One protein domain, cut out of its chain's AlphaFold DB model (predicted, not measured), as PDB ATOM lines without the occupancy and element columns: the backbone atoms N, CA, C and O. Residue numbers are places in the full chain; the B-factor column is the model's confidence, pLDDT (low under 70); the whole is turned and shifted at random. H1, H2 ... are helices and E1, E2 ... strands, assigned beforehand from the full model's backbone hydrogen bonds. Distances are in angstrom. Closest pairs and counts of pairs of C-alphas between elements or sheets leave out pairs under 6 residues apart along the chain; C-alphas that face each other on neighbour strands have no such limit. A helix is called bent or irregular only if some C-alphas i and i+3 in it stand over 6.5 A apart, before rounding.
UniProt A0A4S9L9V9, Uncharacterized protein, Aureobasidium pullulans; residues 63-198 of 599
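AT A GLANCE: This is residues 63 to 198 of the 599 residues of an uncharacterized protein of Aureobasidium pullulans (UniProt A0A4S9L9V9). H3 makes the core, with a four-stranded sheet over one side of it and H5, H6 and the end of H1 packing round the rest, while the sheet's other face is bare. H1 and H2 form a small helical hairpin at one end of H3, and the loop of the E2 and E3 hairpin sticks out at residues 84 to 89. The 136 printed residues include seven named helices and four named strands, in the order E1 E2 E3 H1 H2 E4 H3 H4 H5 H6 H7; the sheet, E1 E3 E2 E4, is mixed, and the class is mixed, helices and strands. The whole is compact, with a radius of gyration of the C-alphas of 14.6 A and spans of 47 by 37 by 26 A.

IN THESE COORDINATES: E1, residues 63 to 65, begins at C-alpha 63 (188.725, 230.923, 257.581) and is 6.7 A long. E2, residues 72 to 79, and E3, residues 93 to 101, are 22.5 A each. H1, residues 103 to 109, is 10.1 A and H2, residues 113 to 120, is 10.3 A. E4, residues 131 to 135, is 13.0 A. H3, residues 139 to 150, is 16.3 A and begins at (194.523, 234.975, 249.682). H4, residues 154 to 158, is 6.0 A and H5, residues 160 to 169, is 14.3 A. H6, residues 174 to 186, is 19.7 A and only just irregular, with C-alphas 175 and 178 6.7 A apart. H7, residues 195 to 198, is 5.1 A and ends at (188.701, 232.064, 233.689).

HOW THE PARTS SIT: E1 and E3 are parallel, with N 64 and O 98 2.8 A apart. E3 and E2, a hairpin, are antiparallel, with N 76 and O 97 2.8 A apart. E2 and E4 are parallel, with N 75 and O 132 2.8 A apart. In two layers, helix on one face of a sheet, H3 runs along the strands at a height over the sheet of 9.8 A. H3 touches H6 with residues 140 to 145 alone, at a steep tilt of 65 degrees; the closest C-alphas, of Gly 141 and Val 180, are 4.0 A apart. H3 touches H5, closest at C-alphas of Val 144 and Thr 169, 5.6 A. H3 touches H1 with residues 149 to 150 alone, closest at C-alphas of Asn 109 and Ile 149, 6.1 A. H1 and H2 touch at a shallow tilt of 28 degrees, opposite ways, closest at C-alphas of Ile 107 and Arg 116, 4.7 A. H4 and H7 are each close to H3 but not clearly touching, at 6.7 A and 6.6 A between closest C-alphas. Every O i to N i+4 pair is within hydrogen-bond range in H1 to H5, 7 of 9 in H6, and H7 is too short for one.

THE WHOLE: The C-alphas farthest apart, of Ser 86 and Ser 158, are 47.4 A apart. The printed part has no cut, and the link E2 to E3 is long, with 13 residues. The mean pLDDT of the printed part is 90.1, with residues 82 to 90 under 70.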
ATOM      1  N   VAL A  63     188.710 232.385 257.760       96.62
ATOM      2  CA  VAL A  63     188.725 230.923 257.581       96.62
ATOM      3  C   VAL A  63     187.845 230.562 256.386       96.62
ATOM      4  O   VAL A  63     186.700 231.005 256.298       96.62
ATOM      5  N   VAL A  64     188.384 229.789 255.446       97.31
ATOM      6  CA  VAL A  64     187.698 229.373 254.219       97.31
ATOM      7  C   VAL A  64     187.740 227.857 254.101       97.31
ATOM      8  O   VAL A  64     188.799 227.265 253.900       97.31
ATOM      9  N   THR A  65     186.573 227.224 254.174       97.75
ATOM     10  CA  THR A  65     186.443 225.788 253.922       97.75
ATOM     11  C   THR A  65     186.410 225.522 252.424       97.75
ATOM     12  O   THR A  65     185.492 225.963 251.731       97.75
ATOM     13  N   ILE A  66     187.442 224.837 251.925       97.88
ATOM     14  CA  ILE A  66     187.520 224.370 250.539       97.88
ATOM     15  C   ILE A  66     186.991 222.941 250.445       97.88
ATOM     16  O   ILE A  66     186.310 222.646 249.476       97.88
ATOM     17  N   SER A  67     187.237 222.077 251.436       96.19
ATOM     18  CA  SER A  67     186.774 220.679 251.431       96.19
ATOM     19  C   SER A  67     186.098 220.275 252.744       96.19
ATOM     20  O   SER A  67     186.589 220.615 253.823       96.19
ATOM     21  N   ASP A  68     185.012 219.498 252.663       92.19
ATOM     22  CA  ASP A  68     184.297 218.952 253.832       92.19
ATOM     23  C   ASP A  68     185.171 217.989 254.656       92.19
ATOM     24  O   ASP A  68     185.101 217.953 255.881       92.19
ATOM     25  N   ASN A  69     186.048 217.238 253.989       94.00
ATOM     26  CA  ASN A  69     186.974 216.263 254.573       94.00
ATOM     27  C   ASN A  69     188.406 216.817 254.706       94.00
ATOM     28  O   ASN A  69     189.379 216.147 254.349       94.00
ATOM     29  N   HIS A  70     188.539 218.071 255.131       95.75
ATOM     30  CA  HIS A  70     189.840 218.718 255.261       95.75
ATOM     31  C   HIS A  70     190.680 218.112 256.395       95.75
ATOM     32  O   HIS A  70     190.196 217.861 257.494       95.75
ATOM     33  N   ASP A  71     191.969 217.930 256.131       96.19
ATOM     34  CA  ASP A  71     192.989 217.441 257.068       96.19
ATOM     35  C   ASP A  71     194.226 218.364 257.102       96.19
ATOM     36  O   ASP A  71     195.207 218.098 257.800       96.19
ATOM     37  N   LEU A  72     194.179 219.469 256.351       97.12
ATOM     38  CA  LEU A  72     195.254 220.442 256.217       97.12
ATOM     39  C   LEU A  72     194.706 221.873 256.251       97.12
ATOM     40  O   LEU A  72     193.732 222.208 255.576       97.12
ATOM     41  N   ILE A  73     195.388 222.733 257.008       97.94
ATOM     42  CA  ILE A  73     195.175 224.179 257.036       97.94
ATOM     43  C   ILE A  73     196.331 224.860 256.297       97.94
ATOM     44  O   ILE A  73     197.483 224.801 256.733       97.94
ATOM     45  N   LEU A  74     196.020 225.534 255.189       96.94
ATOM     46  CA  LEU A  74     196.951 226.405 254.472       96.94
ATOM     47  C   LEU A  74     196.714 227.860 254.891       96.94
ATOM     48  O   LEU A  74     195.737 228.476 254.465       96.94
ATOM     49  N   ARG A  75     197.611 228.423 255.703       97.38
ATOM     50  CA  ARG A  75     197.581 229.842 256.076       97.38
ATOM     51  C   ARG A  75     198.282 230.682 255.022       97.38
ATOM     52  O   ARG A  75     199.507 230.676 254.945       97.38
ATOM     53  N   VAL A  76     197.523 231.454 254.262       96.81
ATOM     54  CA  VAL A  76     198.044 232.382 253.256       96.81
ATOM     55  C   VAL A  76     198.135 233.782 253.844       96.81
ATOM     56  O   VAL A  76     197.135 234.307 254.332       96.81
ATOM     57  N   THR A  77     199.319 234.389 253.787       94.69
ATOM     58  CA  THR A  77     199.570 235.730 254.336       94.69
ATOM     59  C   THR A  77     200.085 236.676 253.254       94.69
ATOM     60  O   THR A  77     201.152 236.460 252.682       94.69
ATOM     61  N   GLU A  78     199.352 237.762 253.016       93.12
ATOM     62  CA  GLU A  78     199.766 238.866 252.150       93.12
ATOM     63  C   GLU A  78     200.394 239.975 252.999       93.12
ATOM     64  O   GLU A  78     199.839 240.368 254.027       93.12
ATOM     65  N   TYR A  79     201.510 240.542 252.545       90.50
ATOM     66  CA  TYR A  79     202.185 241.662 253.203       90.50
ATOM     67  C   TYR A  79     202.059 242.941 252.364       90.50
ATOM     68  O   TYR A  79     202.046 242.910 251.139       90.50
ATOM     69  N   THR A  80     201.980 244.099 253.025       85.69
ATOM     70  CA  THR A  80     201.879 245.426 252.376       85.69
ATOM     71  C   THR A  80     203.105 245.826 251.544       85.69
ATOM     72  O   THR A  80     203.000 246.696 250.681       85.69
ATOM     73  N   LYS A  81     204.268 245.220 251.802       80.44
ATOM     74  CA  LYS A  81     205.511 245.378 251.040       80.44
ATOM     75  C   LYS A  81     206.157 244.004 250.880       80.44
ATOM     76  O   LYS A  81     206.132 243.226 251.833       80.44
ATOM     77  N   LYS A  82     206.745 243.738 249.707       66.31
ATOM     78  CA  LYS A  82     207.589 242.553 249.479       66.31
ATOM     79  C   LYS A  82     208.772 242.597 250.453       66.31
ATOM     80  O   LYS A  82     209.331 243.684 250.645       66.31
ATOM     81  N   LEU A  83     209.124 241.472 251.081       63.69
ATOM     82  CA  LEU A  83     210.264 241.423 251.997       63.69
ATOM     83  C   LEU A  83     211.545 241.752 251.217       63.69
ATOM     84  O   LEU A  83     211.928 241.056 250.278       63.69
ATOM     85  N   GLY A  84     212.196 242.858 251.579       64.88
ATOM     86  CA  GLY A  84     213.536 243.152 251.087       64.88
ATOM     87  C   GLY A  84     214.513 242.118 251.640       64.88
ATOM     88  O   GLY A  84     214.394 241.710 252.793       64.88
ATOM     89  N   THR A  85     215.509 241.722 250.850       57.84
ATOM     90  CA  THR A  85     216.503 240.697 251.221       57.84
ATOM     91  C   THR A  85     217.326 241.027 252.475       57.84
ATOM     92  O   THR A  85     218.024 240.152 252.978       57.84
ATOM     93  N   SER A  86     217.259 242.260 252.986       54.22
ATOM     94  CA  SER A  86     218.021 242.739 254.144       54.22
ATOM     95  C   SER A  86     217.191 243.032 255.398       54.22
ATOM     96  O   SER A  86     217.784 243.285 256.444       54.22
ATOM     97  N   ASP A  87     215.857 243.026 255.326       51.81
ATOM     98  CA  ASP A  87     215.009 243.357 256.476       51.81
ATOM     99  C   ASP A  87     214.454 242.081 257.110       51.81
ATOM    100  O   ASP A  87     213.511 241.466 256.621       51.81
ATOM    101  N   HIS A  88     214.999 241.711 258.269       57.53
ATOM    102  CA  HIS A  88     214.454 240.655 259.132       57.53
ATOM    103  C   HIS A  88     213.124 241.049 259.815       57.53
ATOM    104  O   HIS A  88     212.643 240.342 260.700       57.53
ATOM    105  N   GLY A  89     212.521 242.177 259.427       57.31
ATOM    106  CA  GLY A  89     211.206 242.608 259.879       57.31
ATOM    107  C   GLY A  89     210.130 242.193 258.883       57.31
ATOM    108  O   GLY A  89     210.104 242.684 257.756       57.31
ATOM    109  N   HIS A  90     209.207 241.327 259.305       61.12
ATOM    110  CA  HIS A  90     207.995 241.050 258.536       61.12
ATOM    111  C   HIS A  90     207.269 242.369 258.233       61.12
ATOM    112  O   HIS A  90     206.995 243.161 259.140       61.12
ATOM    113  N   GLY A  91     206.964 242.619 256.955       73.56
ATOM    114  CA  GLY A  91     206.131 243.754 256.566       73.56
ATOM    115  C   GLY A  91     204.788 243.731 257.308       73.56
ATOM    116  O   GLY A  91     204.367 242.703 257.838       73.56
ATOM    117  N   LYS A  92     204.066 244.858 257.353       87.44
ATOM    118  CA  LYS A  92     202.704 244.845 257.914       87.44
ATOM    119  C   LYS A  92     201.843 243.867 257.111       87.44
ATOM    120  O   LYS A  92     201.807 243.979 255.881       87.44
ATOM    121  N   ILE A  93     201.172 242.941 257.797       90.19
ATOM    122  CA  ILE A  93     200.254 241.970 257.188       90.19
ATOM    123  C   ILE A  93     199.078 242.744 256.599       90.19
ATOM    124  O   ILE A  93     198.397 243.482 257.308       90.19
ATOM    125  N   LYS A  94     198.876 242.596 255.292       91.31
ATOM    126  CA  LYS A  94     197.786 243.203 254.528       91.31
ATOM    127  C   LYS A  94     196.523 242.349 254.582       91.31
ATOM    128  O   LYS A  94     195.444 242.909 254.711       91.31
ATOM    129  N   ALA A  95     196.662 241.031 254.483       93.38
ATOM    130  CA  ALA A  95     195.553 240.088 254.550       93.38
ATOM    131  C   ALA A  95     196.055 238.720 255.021       93.38
ATOM    132  O   ALA A  95     197.201 238.353 254.764       93.38
ATOM    133  N   VAL A  96     195.195 237.960 255.695       95.69
ATOM    134  CA  VAL A  96     195.490 236.585 256.108       95.69
ATOM    135  C   VAL A  96     194.237 235.723 255.990       95.69
ATOM    136  O   VAL A  96     193.146 236.150 256.379       95.69
ATOM    137  N   ALA A  97     194.388 234.521 255.438       97.38
ATOM    138  CA  ALA A  97     193.312 233.543 255.363       97.38
ATOM    139  C   ALA A  97     193.816 232.125 255.632       97.38
ATOM    140  O   ALA A  97     194.904 231.762 255.188       97.38
ATOM    141  N   ASP A  98     192.993 231.330 256.306       98.06
ATOM    142  CA  ASP A  98     193.229 229.910 256.555       98.06
ATOM    143  C   ASP A  98     192.309 229.090 255.652       98.06
ATOM    144  O   ASP A  98     191.088 229.117 255.806       98.06
ATOM    145  N   PHE A  99     192.894 228.358 254.708       98.31
ATOM    146  CA  PHE A  99     192.162 227.463 253.819       98.31
ATOM    147  C   PHE A  99     192.164 226.046 254.380       98.31
ATOM    148  O   PHE A  99     193.221 225.432 254.525       98.31
ATOM    149  N   GLN A 100     190.978 225.521 254.668       98.25
ATOM    150  CA  GLN A 100     190.777 224.133 255.074       98.25
ATOM    151  C   GLN A 100     190.616 223.264 253.823       98.25
ATOM    152  O   GLN A 100     189.594 223.331 253.133       98.25
ATOM    153  N   VAL A 101     191.646 222.478 253.517       97.62
ATOM    154  CA  VAL A 101     191.794 221.700 252.278       97.62
ATOM    155  C   VAL A 101     192.063 220.228 252.587       97.62
ATOM    156  O   VAL A 101     192.478 219.875 253.691       97.62
ATOM    157  N   ASN A 102     191.843 219.361 251.599       96.38
ATOM    158  CA  ASN A 102     192.228 217.955 251.682       96.38
ATOM    159  C   ASN A 102     193.643 217.765 251.102       96.38
ATOM    160  O   ASN A 102     193.873 218.005 249.916       96.38
ATOM    161  N   ARG A 103     194.597 217.344 251.937       95.31
ATOM    162  CA  ARG A 103     196.012 217.143 251.600       95.31
ATOM    163  C   ARG A 103     196.178 216.173 250.442       95.31
ATOM    164  O   ARG A 103     196.897 216.484 249.493       95.31
ATOM    165  N   GLN A 104     195.559 214.999 250.547       94.75
ATOM    166  CA  GLN A 104     195.729 213.934 249.563       94.75
ATOM    167  C   GLN A 104     195.219 214.393 248.195       94.75
ATOM    168  O   GLN A 104     195.907 214.245 247.189       94.75
ATOM    169  N   PHE A 105     194.080 215.087 248.184       94.94
ATOM    170  CA  PHE A 105     193.518 215.658 246.972       94.94
ATOM    171  C   PHE A 105     194.471 216.649 246.292       94.94
ATOM    172  O   PHE A 105     194.646 216.578 245.077       94.94
ATOM    173  N   LEU A 106     195.127 217.539 247.050       93.75
ATOM    174  CA  LEU A 106     196.115 218.472 246.493       93.75
ATOM    175  C   LEU A 106     197.333 217.751 245.896       93.75
ATOM    176  O   LEU A 106     197.808 218.145 244.833       93.75
ATOM    177  N   ILE A 107     197.831 216.695 246.548       92.88
ATOM    178  CA  ILE A 107     198.972 215.896 246.059       92.88
ATOM    179  C   ILE A 107     198.641 215.202 244.731       92.88
ATOM    180  O   ILE A 107     199.501 215.111 243.842       92.88
ATOM    181  N   ASP A 108     197.406 214.719 244.612       92.44
ATOM    182  CA  ASP A 108     196.963 213.914 243.478       92.44
ATOM    183  C   ASP A 108     196.521 214.779 242.289       92.44
ATOM    184  O   ASP A 108     196.798 214.423 241.145       92.44
ATOM    185  N   ASN A 109     195.901 215.941 242.538       90.75
ATOM    186  CA  ASN A 109     195.185 216.705 241.504       90.75
ATOM    187  C   ASN A 109     195.827 218.037 241.100       90.75
ATOM    188  O   ASN A 109     195.451 218.588 240.061       90.75
ATOM    189  N   ALA A 110     196.787 218.571 241.866       84.69
ATOM    190  CA  ALA A 110     197.438 219.829 241.492       84.69
ATOM    191  C   ALA A 110     198.272 219.717 240.200       84.69
ATOM    192  O   ALA A 110     198.555 220.743 239.590       84.69
ATOM    193  N   GLU A 111     198.647 218.493 239.789       78.94
ATOM    194  CA  GLU A 111     199.584 218.086 238.711       78.94
ATOM    195  C   GLU A 111     200.974 218.746 238.751       78.94
ATOM    196  O   GLU A 111     201.956 218.125 238.341       78.94
ATOM    197  N   SER A 112     201.100 219.957 239.295       79.12
ATOM    198  CA  SER A 112     202.364 220.582 239.619       79.12
ATOM    199  C   SER A 112     203.079 219.771 240.689       79.12
ATOM    200  O   SER A 112     202.505 219.300 241.676       79.12
ATOM    201  N   GLY A 113     204.392 219.643 240.520       83.44
ATOM    202  CA  GLY A 113     205.241 219.056 241.545       83.44
ATOM    203  C   GLY A 113     205.248 219.868 242.843       83.44
ATOM    204  O   GLY A 113     205.751 219.356 243.835       83.44
ATOM    205  N   PHE A 114     204.702 221.091 242.872       90.81
ATOM    206  CA  PHE A 114     204.770 222.000 244.017       90.81
ATOM    207  C   PHE A 114     204.107 221.420 245.268       90.81
ATOM    208  O   PHE A 114     204.803 221.170 246.251       90.81
ATOM    209  N   PHE A 115     202.797 221.142 245.237       91.06
ATOM    210  CA  PHE A 115     202.089 220.627 246.416       91.06
ATOM    211  C   PHE A 115     202.572 219.231 246.799       91.06
ATOM    212  O   PHE A 115     202.758 218.954 247.979       91.06
ATOM    213  N   ARG A 116     202.870 218.370 245.820       91.62
ATOM    214  CA  ARG A 116     203.489 217.066 246.090       91.62
ATOM    215  C   ARG A 116     204.815 217.235 246.829       91.62
ATOM    216  O   ARG A 116     204.999 216.671 247.902       91.62
ATOM    217  N   THR A 117     205.713 218.067 246.313       90.12
ATOM    218  CA  THR A 117     207.029 218.301 246.917       90.12
ATOM    219  C   THR A 117     206.892 218.881 248.323       90.12
ATOM    220  O   THR A 117     207.487 218.332 249.251       90.12
ATOM    221  N   LEU A 118     206.065 219.917 248.486       90.56
ATOM    222  CA  LEU A 118     205.805 220.594 249.757       90.56
ATOM    223  C   LEU A 118     205.200 219.656 250.815       90.56
ATOM    224  O   LEU A 118     205.553 219.741 251.988       90.56
ATOM    225  N   LEU A 119     204.295 218.758 250.412       91.19
ATOM    226  CA  LEU A 119     203.517 217.929 251.337       91.19
ATOM    227  C   LEU A 119     204.130 216.549 251.606       91.19
ATOM    228  O   LEU A 119     203.850 215.988 252.667       91.19
ATOM    229  N   THR A 120     204.943 215.999 250.692       88.38
ATOM    230  CA  THR A 120     205.501 214.634 250.818       88.38
ATOM    231  C   THR A 120     207.004 214.581 251.082       88.38
ATOM    232  O   THR A 120     207.499 213.580 251.601       88.38
ATOM    233  N   THR A 121     207.765 215.617 250.721       85.56
ATOM    234  CA  THR A 121     209.234 215.542 250.776       85.56
ATOM    235  C   THR A 121     209.739 215.893 252.166       85.56
ATOM    236  O   THR A 121     209.574 217.021 252.611       85.56
ATOM    237  N   ARG A 122     210.468 214.974 252.811       79.12
ATOM    238  CA  ARG A 122     211.085 215.189 254.140       79.12
ATOM    239  C   ARG A 122     212.051 216.382 254.215       79.12
ATOM    240  O   ARG A 122     212.452 216.763 255.307       79.12
ATOM    241  N   ASN A 123     212.432 216.949 253.070       78.50
ATOM    242  CA  ASN A 123     213.301 218.122 252.978       78.50
ATOM    243  C   ASN A 123     212.604 219.417 253.417       78.50
ATOM    244  O   ASN A 123     213.290 220.397 253.695       78.50
ATOM    245  N   PHE A 124     211.271 219.430 253.477       80.44
ATOM    246  CA  PHE A 124     210.495 220.555 253.985       80.44
ATOM    247  C   PHE A 124     210.082 220.273 255.426       80.44
ATOM    248  O   PHE A 124     209.543 219.209 255.729       80.44
ATOM    249  N   ALA A 125     210.308 221.237 256.319       78.00
ATOM    250  CA  ALA A 125     209.874 221.142 257.714       78.00
ATOM    251  C   ALA A 125     208.338 221.101 257.833       78.00
ATOM    252  O   ALA A 125     207.796 220.813 258.898       78.00
ATOM    253  N   GLU A 126     207.646 221.451 256.755       80.88
ATOM    254  CA  GLU A 126     206.207 221.429 256.540       80.88
ATOM    255  C   GLU A 126     205.672 220.019 256.242       80.88
ATOM    256  O   GLU A 126     204.483 219.759 256.444       80.88
ATOM    257  N   ALA A 127     206.530 219.090 255.804       81.50
ATOM    258  CA  ALA A 127     206.120 217.729 255.486       81.50
ATOM    259  C   ALA A 127     205.581 217.022 256.740       81.50
ATOM    260  O   ALA A 127     206.259 216.910 257.759       81.50
ATOM    261  N   GLY A 128     204.329 216.563 256.666       81.81
ATOM    262  CA  GLY A 128     203.618 215.930 257.784       81.81
ATOM    263  C   GLY A 128     202.933 216.883 258.775       81.81
ATOM    264  O   GLY A 128     202.235 216.403 259.662       81.81
ATOM    265  N   LYS A 129     203.056 218.212 258.632       91.69
ATOM    266  CA  LYS A 129     202.319 219.170 259.479       91.69
ATOM    267  C   LYS A 129     200.917 219.425 258.943       91.69
ATOM    268  O   LYS A 129     200.770 219.714 257.760       91.69
ATOM    269  N   ASN A 130     199.902 219.427 259.808       93.81
ATOM    270  CA  ASN A 130     198.512 219.768 259.443       93.81
ATOM    271  C   ASN A 130     198.282 221.278 259.265       93.81
ATOM    272  O   ASN A 130     197.172 221.717 258.978       93.81
ATOM    273  N   PHE A 131     199.339 222.070 259.426       95.62
ATOM    274  CA  PHE A 131     199.338 223.513 259.281       95.62
ATOM    275  C   PHE A 131     200.565 223.941 258.477       95.62
ATOM    276  O   PHE A 131     201.698 223.638 258.860       95.62
ATOM    277  N   ILE A 132     200.340 224.648 257.371       95.06
ATOM    278  CA  ILE A 132     201.391 225.145 256.478       95.06
ATOM    279  C   ILE A 132     201.148 226.621 256.211       95.06
ATOM    280  O   ILE A 132     200.021 227.035 255.946       95.06
ATOM    281  N   LYS A 133     202.216 227.417 256.264       94.25
ATOM    282  CA  LYS A 133     202.170 228.856 256.014       94.25
ATOM    283  C   LYS A 133     202.701 229.161 254.612       94.25
ATOM    284  O   LYS A 133     203.807 228.761 254.274       94.25
ATOM    285  N   LEU A 134     201.909 229.878 253.823       93.31
ATOM    286  CA  LEU A 134     202.260 230.412 252.511       93.31
ATOM    287  C   LEU A 134     202.351 231.935 252.626       93.31
ATOM    288  O   LEU A 134     201.341 232.642 252.657       93.31
ATOM    289  N   ASP A 135     203.575 232.430 252.753       91.31
ATOM    290  CA  ASP A 135     203.868 233.856 252.866       91.31
ATOM    291  C   ASP A 135     203.983 234.519 251.485       91.31
ATOM    292  O   ASP A 135     204.356 233.875 250.515       91.31
ATOM    293  N   GLU A 136     203.673 235.817 251.412       87.50
ATOM    294  CA  GLU A 136     203.786 236.656 250.203       87.50
ATOM    295  C   GLU A 136     202.791 236.342 249.072       87.50
ATOM    296  O   GLU A 136     202.986 236.746 247.925       87.50
ATOM    297  N   HIS A 137     201.666 235.709 249.405       91.88
ATOM    298  CA  HIS A 137     200.592 235.421 248.455       91.88
ATOM    299  C   HIS A 137     199.318 236.186 248.781       91.88
ATOM    300  O   HIS A 137     198.990 236.415 249.943       91.88
ATOM    301  N   ASN A 138     198.560 236.537 247.743       94.19
ATOM    302  CA  ASN A 138     197.227 237.097 247.904       94.19
ATOM    303  C   ASN A 138     196.222 235.967 248.206       94.19
ATOM    304  O   ASN A 138     196.060 235.073 247.369       94.19
ATOM    305  N   PRO A 139     195.495 236.007 249.339       96.44
ATOM    306  CA  PRO A 139     194.523 234.975 249.682       96.44
ATOM    307  C   PRO A 139     193.465 234.719 248.607       96.44
ATOM    308  O   PRO A 139     193.116 233.572 248.358       96.44
ATOM    309  N   SER A 140     192.973 235.762 247.931       96.44
ATOM    310  CA  SER A 140     191.942 235.602 246.897       96.44
ATOM    311  C   SER A 140     192.492 234.889 245.661       96.44
ATOM    312  O   SER A 140     191.798 234.067 245.069       96.44
ATOM    313  N   GLY A 141     193.754 235.163 245.306       95.81
ATOM    314  CA  GLY A 141     194.461 234.455 244.241       95.81
ATOM    315  C   GLY A 141     194.628 232.965 244.543       95.81
ATOM    316  O   GLY A 141     194.358 232.122 243.690       95.81
ATOM    317  N   VAL A 142     194.996 232.632 245.784       96.81
ATOM    318  CA  VAL A 142     195.122 231.234 246.226       96.81
ATOM    319  C   VAL A 142     193.759 230.537 246.316       96.81
ATOM    320  O   VAL A 142     193.658 229.380 245.922       96.81
ATOM    321  N   GLU A 143     192.692 231.221 246.748       97.81
ATOM    322  CA  GLU A 143     191.329 230.655 246.770       97.81
ATOM    323  C   GLU A 143     190.880 230.220 245.363       97.81
ATOM    324  O   GLU A 143     190.295 229.149 245.208       97.81
ATOM    325  N   VAL A 144     191.198 231.006 244.325       97.69
ATOM    326  CA  VAL A 144     190.934 230.662 242.915       97.69
ATOM    327  C   VAL A 144     191.703 229.413 242.487       97.69
ATOM    328  O   VAL A 144     191.120 228.510 241.890       97.69
ATOM    329  N   ILE A 145     192.993 229.343 242.815       96.31
ATOM    330  CA  ILE A 145     193.849 228.193 242.504       96.31
ATOM    331  C   ILE A 145     193.303 226.920 243.155       96.31
ATOM    332  O   ILE A 145     193.116 225.909 242.483       96.31
ATOM    333  N   LEU A 146     192.970 226.982 244.445       96.44
ATOM    334  CA  LEU A 146     192.388 225.855 245.172       96.44
ATOM    335  C   LEU A 146     191.029 225.453 244.586       96.44
ATOM    336  O   LEU A 146     190.771 224.265 244.402       96.44
ATOM    337  N   CYS A 147     190.186 226.427 244.231       96.31
ATOM    338  CA  CYS A 147     188.919 226.183 243.544       96.31
ATOM    339  C   CYS A 147     189.129 225.425 242.227       96.31
ATOM    340  O   CYS A 147     188.389 224.487 241.943       96.31
ATOM    341  N   ALA A 148     190.128 225.802 241.430       94.75
ATOM    342  CA  ALA A 148     190.416 225.164 240.151       94.75
ATOM    343  C   ALA A 148     190.939 223.732 240.308       94.75
ATOM    344  O   ALA A 148     190.458 222.834 239.619       94.75
ATOM    345  N   ILE A 149     191.840 223.491 241.269       94.44
ATOM    346  CA  ILE A 149     192.325 222.139 241.588       94.44
ATOM    347  C   ILE A 149     191.151 221.243 242.000       94.44
ATOM    348  O   ILE A 149     190.973 220.160 241.445       94.44
ATOM    349  N   HIS A 150     190.325 221.704 242.943       94.31
ATOM    350  CA  HIS A 150     189.194 220.933 243.463       94.31
ATOM    351  C   HIS A 150     188.044 220.758 242.461       94.31
ATOM    352  O   HIS A 150     187.324 219.764 242.528       94.31
ATOM    353  N   SER A 151     187.908 221.649 241.476       93.62
ATOM    354  CA  SER A 151     186.888 221.537 240.420       93.62
ATOM    355  C   SER A 151     187.064 220.318 239.509       93.62
ATOM    356  O   SER A 151     186.141 220.005 238.757       93.62
ATOM    357  N   LYS A 152     188.214 219.630 239.572       91.12
ATOM    358  CA  LYS A 152     188.446 218.359 238.867       91.12
ATOM    359  C   LYS A 152     187.620 217.202 239.434       91.12
ATOM    360  O   LYS A 152     187.376 216.232 238.725       91.12
ATOM    361  N   ASP A 153     187.177 217.302 240.687       93.50
ATOM    362  CA  ASP A 153     186.242 216.348 241.276       93.50
ATOM    363  C   ASP A 153     184.800 216.804 241.030       93.50
ATOM    364  O   ASP A 153     184.337 217.809 241.572       93.50
ATOM    365  N   GLU A 154     184.069 216.043 240.215       95.00
ATOM    366  CA  GLU A 154     182.663 216.323 239.908       95.00
ATOM    367  C   GLU A 154     181.764 216.245 241.157       95.00
ATOM    368  O   GLU A 154     180.767 216.973 241.244       95.00
ATOM    369  N   ASN A 155     182.126 215.446 242.169       95.69
ATOM    370  CA  ASN A 155     181.399 215.418 243.439       95.69
ATOM    371  C   ASN A 155     181.617 216.721 244.211       95.69
ATOM    372  O   ASN A 155     180.658 217.346 244.664       95.69
ATOM    373  N   TRP A 156     182.867 217.184 244.302       95.81
ATOM    374  CA  TRP A 156     183.178 218.471 244.916       95.81
ATOM    375  C   TRP A 156     182.474 219.621 244.194       95.81
ATOM    376  O   TRP A 156     181.802 220.435 244.823       95.81
ATOM    377  N   LYS A 157     182.554 219.660 242.863       94.94
ATOM    378  CA  LYS A 157     181.964 220.704 242.015       94.94
ATOM    379  C   LYS A 157     180.439 220.784 242.133       94.94
ATOM    380  O   LYS A 157     179.878 221.876 242.044       94.94
ATOM    381  N   SER A 158     179.771 219.646 242.337       95.75
ATOM    382  CA  SER A 158     178.321 219.577 242.554       95.75
ATOM    383  C   SER A 158     177.906 219.790 244.016       95.75
ATOM    384  O   SER A 158     176.751 220.146 244.256       95.75
ATOM    385  N   SER A 159     178.825 219.652 244.976       97.00
ATOM    386  CA  SER A 159     178.572 219.893 246.402       97.00
ATOM    387  C   SER A 159     178.216 221.355 246.712       97.00
ATOM    388  O   SER A 159     178.585 222.286 245.990       97.00
ATOM    389  N   ALA A 160     177.544 221.576 247.848       97.19
ATOM    390  CA  ALA A 160     177.217 222.921 248.322       97.19
ATOM    391  C   ALA A 160     178.475 223.778 248.561       97.19
ATOM    392  O   ALA A 160     178.477 224.968 248.239       97.19
ATOM    393  N   ILE A 161     179.561 223.177 249.070       96.94
ATOM    394  CA  ILE A 161     180.834 223.877 249.285       96.94
ATOM    395  C   ILE A 161     181.467 224.270 247.954       96.94
ATOM    396  O   ILE A 161     181.802 225.441 247.779       96.94
ATOM    397  N   GLY A 162     181.591 223.343 247.001       96.56
ATOM    398  CA  GLY A 162     182.212 223.637 245.708       96.56
ATOM    399  C   GLY A 162     181.462 224.708 244.921       96.56
ATOM    400  O   GLY A 162     182.081 225.631 244.382       96.56
ATOM    401  N   GLN A 163     180.125 224.676 244.940       96.88
ATOM    402  CA  GLN A 163     179.297 225.733 244.353       96.88
ATOM    403  C   GLN A 163     179.504 227.082 245.054       96.88
ATOM    404  O   GLN A 163     179.661 228.104 244.381       96.88
ATOM    405  N   ALA A 164     179.550 227.104 246.390       97.56
ATOM    406  CA  ALA A 164     179.768 228.328 247.158       97.56
ATOM    407  C   ALA A 164     181.166 228.924 246.918       97.56
ATOM    408  O   ALA A 164     181.284 230.131 246.699       97.56
ATOM    409  N   VAL A 165     182.218 228.099 246.920       97.31
ATOM    410  CA  VAL A 165     183.598 228.514 246.615       97.31
ATOM    411  C   VAL A 165     183.669 229.070 245.193       97.31
ATOM    412  O   VAL A 165     184.116 230.200 245.007       97.31
ATOM    413  N   THR A 166     183.134 228.345 244.206       96.88
ATOM    414  CA  THR A 166     183.094 228.791 242.803       96.88
ATOM    415  C   THR A 166     182.352 230.120 242.655       96.88
ATOM    416  O   THR A 166     182.835 231.051 242.015       96.88
ATOM    417  N   ALA A 167     181.182 230.266 243.279       97.38
ATOM    418  CA  ALA A 167     180.397 231.494 243.191       97.38
ATOM    419  C   ALA A 167     181.125 232.711 243.784       97.38
ATOM    420  O   ALA A 167     180.945 233.822 243.272       97.38
ATOM    421  N   ARG A 168     181.937 232.519 244.836       96.69
ATOM    422  CA  ARG A 168     182.781 233.571 245.423       96.69
ATOM    423  C   ARG A 168     183.984 233.898 244.545       96.69
ATOM    424  O   ARG A 168     184.232 235.073 244.297       96.69
ATOM    425  N   THR A 169     184.707 232.899 244.041       97.62
ATOM    426  CA  THR A 169     185.894 233.135 243.198       97.62
ATOM    427  C   THR A 169     185.526 233.789 241.865       97.62
ATOM    428  O   THR A 169     186.281 234.610 241.354       97.62
ATOM    429  N   LEU A 170     184.327 233.536 241.332       97.69
ATOM    430  CA  LEU A 170     183.803 234.235 240.150       97.69
ATOM    431  C   LEU A 170     183.445 235.714 240.396       97.69
ATOM    432  O   LEU A 170     183.182 236.433 239.432       97.69
ATOM    433  N   GLN A 171     183.424 236.175 241.649       96.81
ATOM    434  CA  GLN A 171     183.249 237.590 242.020       96.81
ATOM    435  C   GLN A 171     184.588 238.309 242.232       96.81
ATOM    436  O   GLN A 171     184.602 239.455 242.682       96.81
ATOM    437  N   LEU A 172     185.716 237.653 241.931       96.62
ATOM    438  CA  LEU A 172     187.035 238.261 242.048       96.62
ATOM    439  C   LEU A 172     187.111 239.547 241.199       96.62
ATOM    440  O   LEU A 172     186.841 239.483 239.996       96.62
ATOM    441  N   PRO A 173     187.510 240.695 241.777       95.81
ATOM    442  CA  PRO A 173     187.760 241.912 241.014       95.81
ATOM    443  C   PRO A 173     188.841 241.704 239.948       95.81
ATOM    444  O   PRO A 173     189.841 241.032 240.200       95.81
ATOM    445  N   ALA A 174     188.683 242.332 238.781       94.69
ATOM    446  CA  ALA A 174     189.623 242.189 237.665       94.69
ATOM    447  C   ALA A 174     191.071 242.580 238.022       94.69
ATOM    448  O   ALA A 174     192.020 241.993 237.511       94.69
ATOM    449  N   GLU A 175     191.254 243.540 238.933       92.00
ATOM    450  CA  GLU A 175     192.575 243.957 239.426       92.00
ATOM    451  C   GLU A 175     193.353 242.834 240.130       92.00
ATOM    452  O   GLU A 175     194.583 242.817 240.069       92.00
ATOM    453  N   ASN A 176     192.650 241.854 240.706       94.00
ATOM    454  CA  ASN A 176     193.258 240.722 241.405       94.00
ATOM    455  C   ASN A 176     193.575 239.542 240.466       94.00
ATOM    456  O   ASN A 176     194.128 238.538 240.910       94.00
ATOM    457  N   LEU A 177     193.275 239.629 239.162       95.56
ATOM    458  CA  LEU A 177     193.656 238.584 238.197       95.56
ATOM    459  C   LEU A 177     195.177 238.419 238.089       95.56
ATOM    460  O   LEU A 177     195.669 237.309 237.902       95.56
ATOM    461  N   TRP A 178     195.930 239.507 238.268       94.06
ATOM    462  CA  TRP A 178     197.391 239.455 238.343       94.06
ATOM    463  C   TRP A 178     197.872 238.705 239.580       94.06
ATOM    464  O   TRP A 178     198.865 237.992 239.509       94.06
ATOM    465  N   ASP A 179     197.169 238.833 240.706       94.25
ATOM    466  CA  ASP A 179     197.506 238.089 241.916       94.25
ATOM    467  C   ASP A 179     197.273 236.581 241.734       94.25
ATOM    468  O   ASP A 179     198.065 235.778 242.233       94.25
ATOM    469  N   VAL A 180     196.229 236.195 240.988       95.75
ATOM    470  CA  VAL A 180     195.995 234.799 240.575       95.75
ATOM    471  C   VAL A 180     197.148 234.317 239.695       95.75
ATOM    472  O   VAL A 180     197.749 233.293 240.003       95.75
ATOM    473  N   ALA A 181     197.503 235.074 238.650       93.38
ATOM    474  CA  ALA A 181     198.605 234.735 237.748       93.38
ATOM    475  C   ALA A 181     199.944 234.580 238.487       93.38
ATOM    476  O   ALA A 181     200.619 233.564 238.337       93.38
ATOM    477  N   THR A 182     200.297 235.539 239.346       91.88
ATOM    478  CA  THR A 182     201.535 235.500 240.135       91.88
ATOM    479  C   THR A 182     201.544 234.336 241.127       91.88
ATOM    480  O   THR A 182     202.570 233.676 241.289       91.88
ATOM    481  N   SER A 183     200.414 234.046 241.778       93.44
ATOM    482  CA  SER A 183     200.321 232.898 242.690       93.44
ATOM    483  C   SER A 183     200.419 231.571 241.929       93.44
ATOM    484  O   SER A 183     201.073 230.647 242.407       93.44
ATOM    485  N   ASN A 184     199.839 231.493 240.728       91.94
ATOM    486  CA  ASN A 184     199.911 230.321 239.859       91.94
ATOM    487  C   ASN A 184     201.349 230.050 239.393       91.94
ATOM    488  O   ASN A 184     201.822 228.919 239.508       91.94
ATOM    489  N   ASP A 185     202.054 231.096 238.941       89.06
ATOM    490  CA  ASP A 185     203.469 231.034 238.553       89.06
ATOM    491  C   ASP A 185     204.338 230.514 239.707       89.06
ATOM    492  O   ASP A 185     205.176 229.631 239.516       89.06
ATOM    493  N   PHE A 186     204.127 231.032 240.922       89.31
ATOM    494  CA  PHE A 186     204.882 230.603 242.101       89.31
ATOM    495  C   PHE A 186     204.628 229.136 242.459       89.31
ATOM    496  O   PHE A 186     205.565 228.396 242.749       89.31
ATOM    497  N   MET A 187     203.367 228.702 242.409       88.88
ATOM    498  CA  MET A 187     202.977 227.310 242.663       88.88
ATOM    499  C   MET A 187     203.302 226.379 241.484       88.88
ATOM    500  O   MET A 187     202.974 225.191 241.530       88.88
ATOM    501  N   MET A 188     203.941 226.907 240.431       86.56
ATOM    502  CA  MET A 188     204.365 226.185 239.231       86.56
ATOM    503  C   MET A 188     203.238 225.351 238.610       86.56
ATOM    504  O   MET A 188     203.466 224.241 238.128       86.56
ATOM    505  N   MET A 189     202.005 225.852 238.674       85.94
ATOM    506  CA  MET A 189     200.862 225.157 238.099       85.94
ATOM    507  C   MET A 189     200.724 225.463 236.615       85.94
ATOM    508  O   MET A 189     201.017 226.570 236.158       85.94
ATOM    509  N   GLN A 190     200.234 224.487 235.857       80.25
ATOM    510  CA  GLN A 190     199.887 224.722 234.463       80.25
ATOM    511  C   GLN A 190     198.633 225.600 234.394       80.25
ATOM    512  O   GLN A 190     197.613 225.284 235.005       80.25
ATOM    513  N   PHE A 191     198.704 226.694 233.632       76.50
ATOM    514  CA  PHE A 191     197.579 227.622 233.464       76.50
ATOM    515  C   PHE A 191     196.330 226.963 232.880       76.50
ATOM    516  O   PHE A 191     195.231 227.405 233.198       76.50
ATOM    517  N   SER A 192     196.488 225.851 232.153       77.19
ATOM    518  CA  SER A 192     195.393 225.037 231.616       77.19
ATOM    519  C   SER A 192     194.360 224.615 232.667       77.19
ATOM    520  O   SER A 192     193.208 224.363 232.330       77.19
ATOM    521  N   HIS A 193     194.726 224.560 233.954       80.06
ATOM    522  CA  HIS A 193     193.779 224.250 235.035       80.06
ATOM    523  C   HIS A 193     192.864 225.423 235.384       80.06
ATOM    524  O   HIS A 193     191.784 225.223 235.936       80.06
ATOM    525  N   LEU A 194     193.304 226.644 235.093       91.00
ATOM    526  CA  LEU A 194     192.562 227.873 235.343       91.00
ATOM    527  C   LEU A 194     191.743 228.318 234.130       91.00
ATOM    528  O   LEU A 194     190.877 229.173 234.307       91.00
ATOM    529  N   ASP A 195     191.950 227.727 232.949       89.00
ATOM    530  CA  ASP A 195     191.237 228.066 231.711       89.00
ATOM    531  C   ASP A 195     189.712 228.016 231.909       89.00
ATOM    532  O   ASP A 195     189.023 229.012 231.694       89.00
ATOM    533  N   ASP A 196     189.176 226.898 232.413       91.94
ATOM    534  CA  ASP A 196     187.731 226.719 232.629       91.94
ATOM    535  C   ASP A 196     187.151 227.722 233.634       91.94
ATOM    536  O   ASP A 196     186.040 228.241 233.459       91.94
ATOM    537  N   TRP A 197     187.898 228.006 234.703       95.88
ATOM    538  CA  TRP A 197     187.505 229.011 235.684       95.88
ATOM    539  C   TRP A 197     187.510 230.408 235.056       95.88
ATOM    540  O   TRP A 197     186.535 231.150 235.207       95.88
ATOM    541  N   PHE A 198     188.559 230.754 234.307       96.94
ATOM    542  CA  PHE A 198     188.701 232.064 233.689       96.94
ATOM    543  C   PHE A 198     187.668 232.286 232.581       96.94
ATOM    544  O   PHE A 198     187.120 233.379 232.492       96.94
TER     545      PHE A 198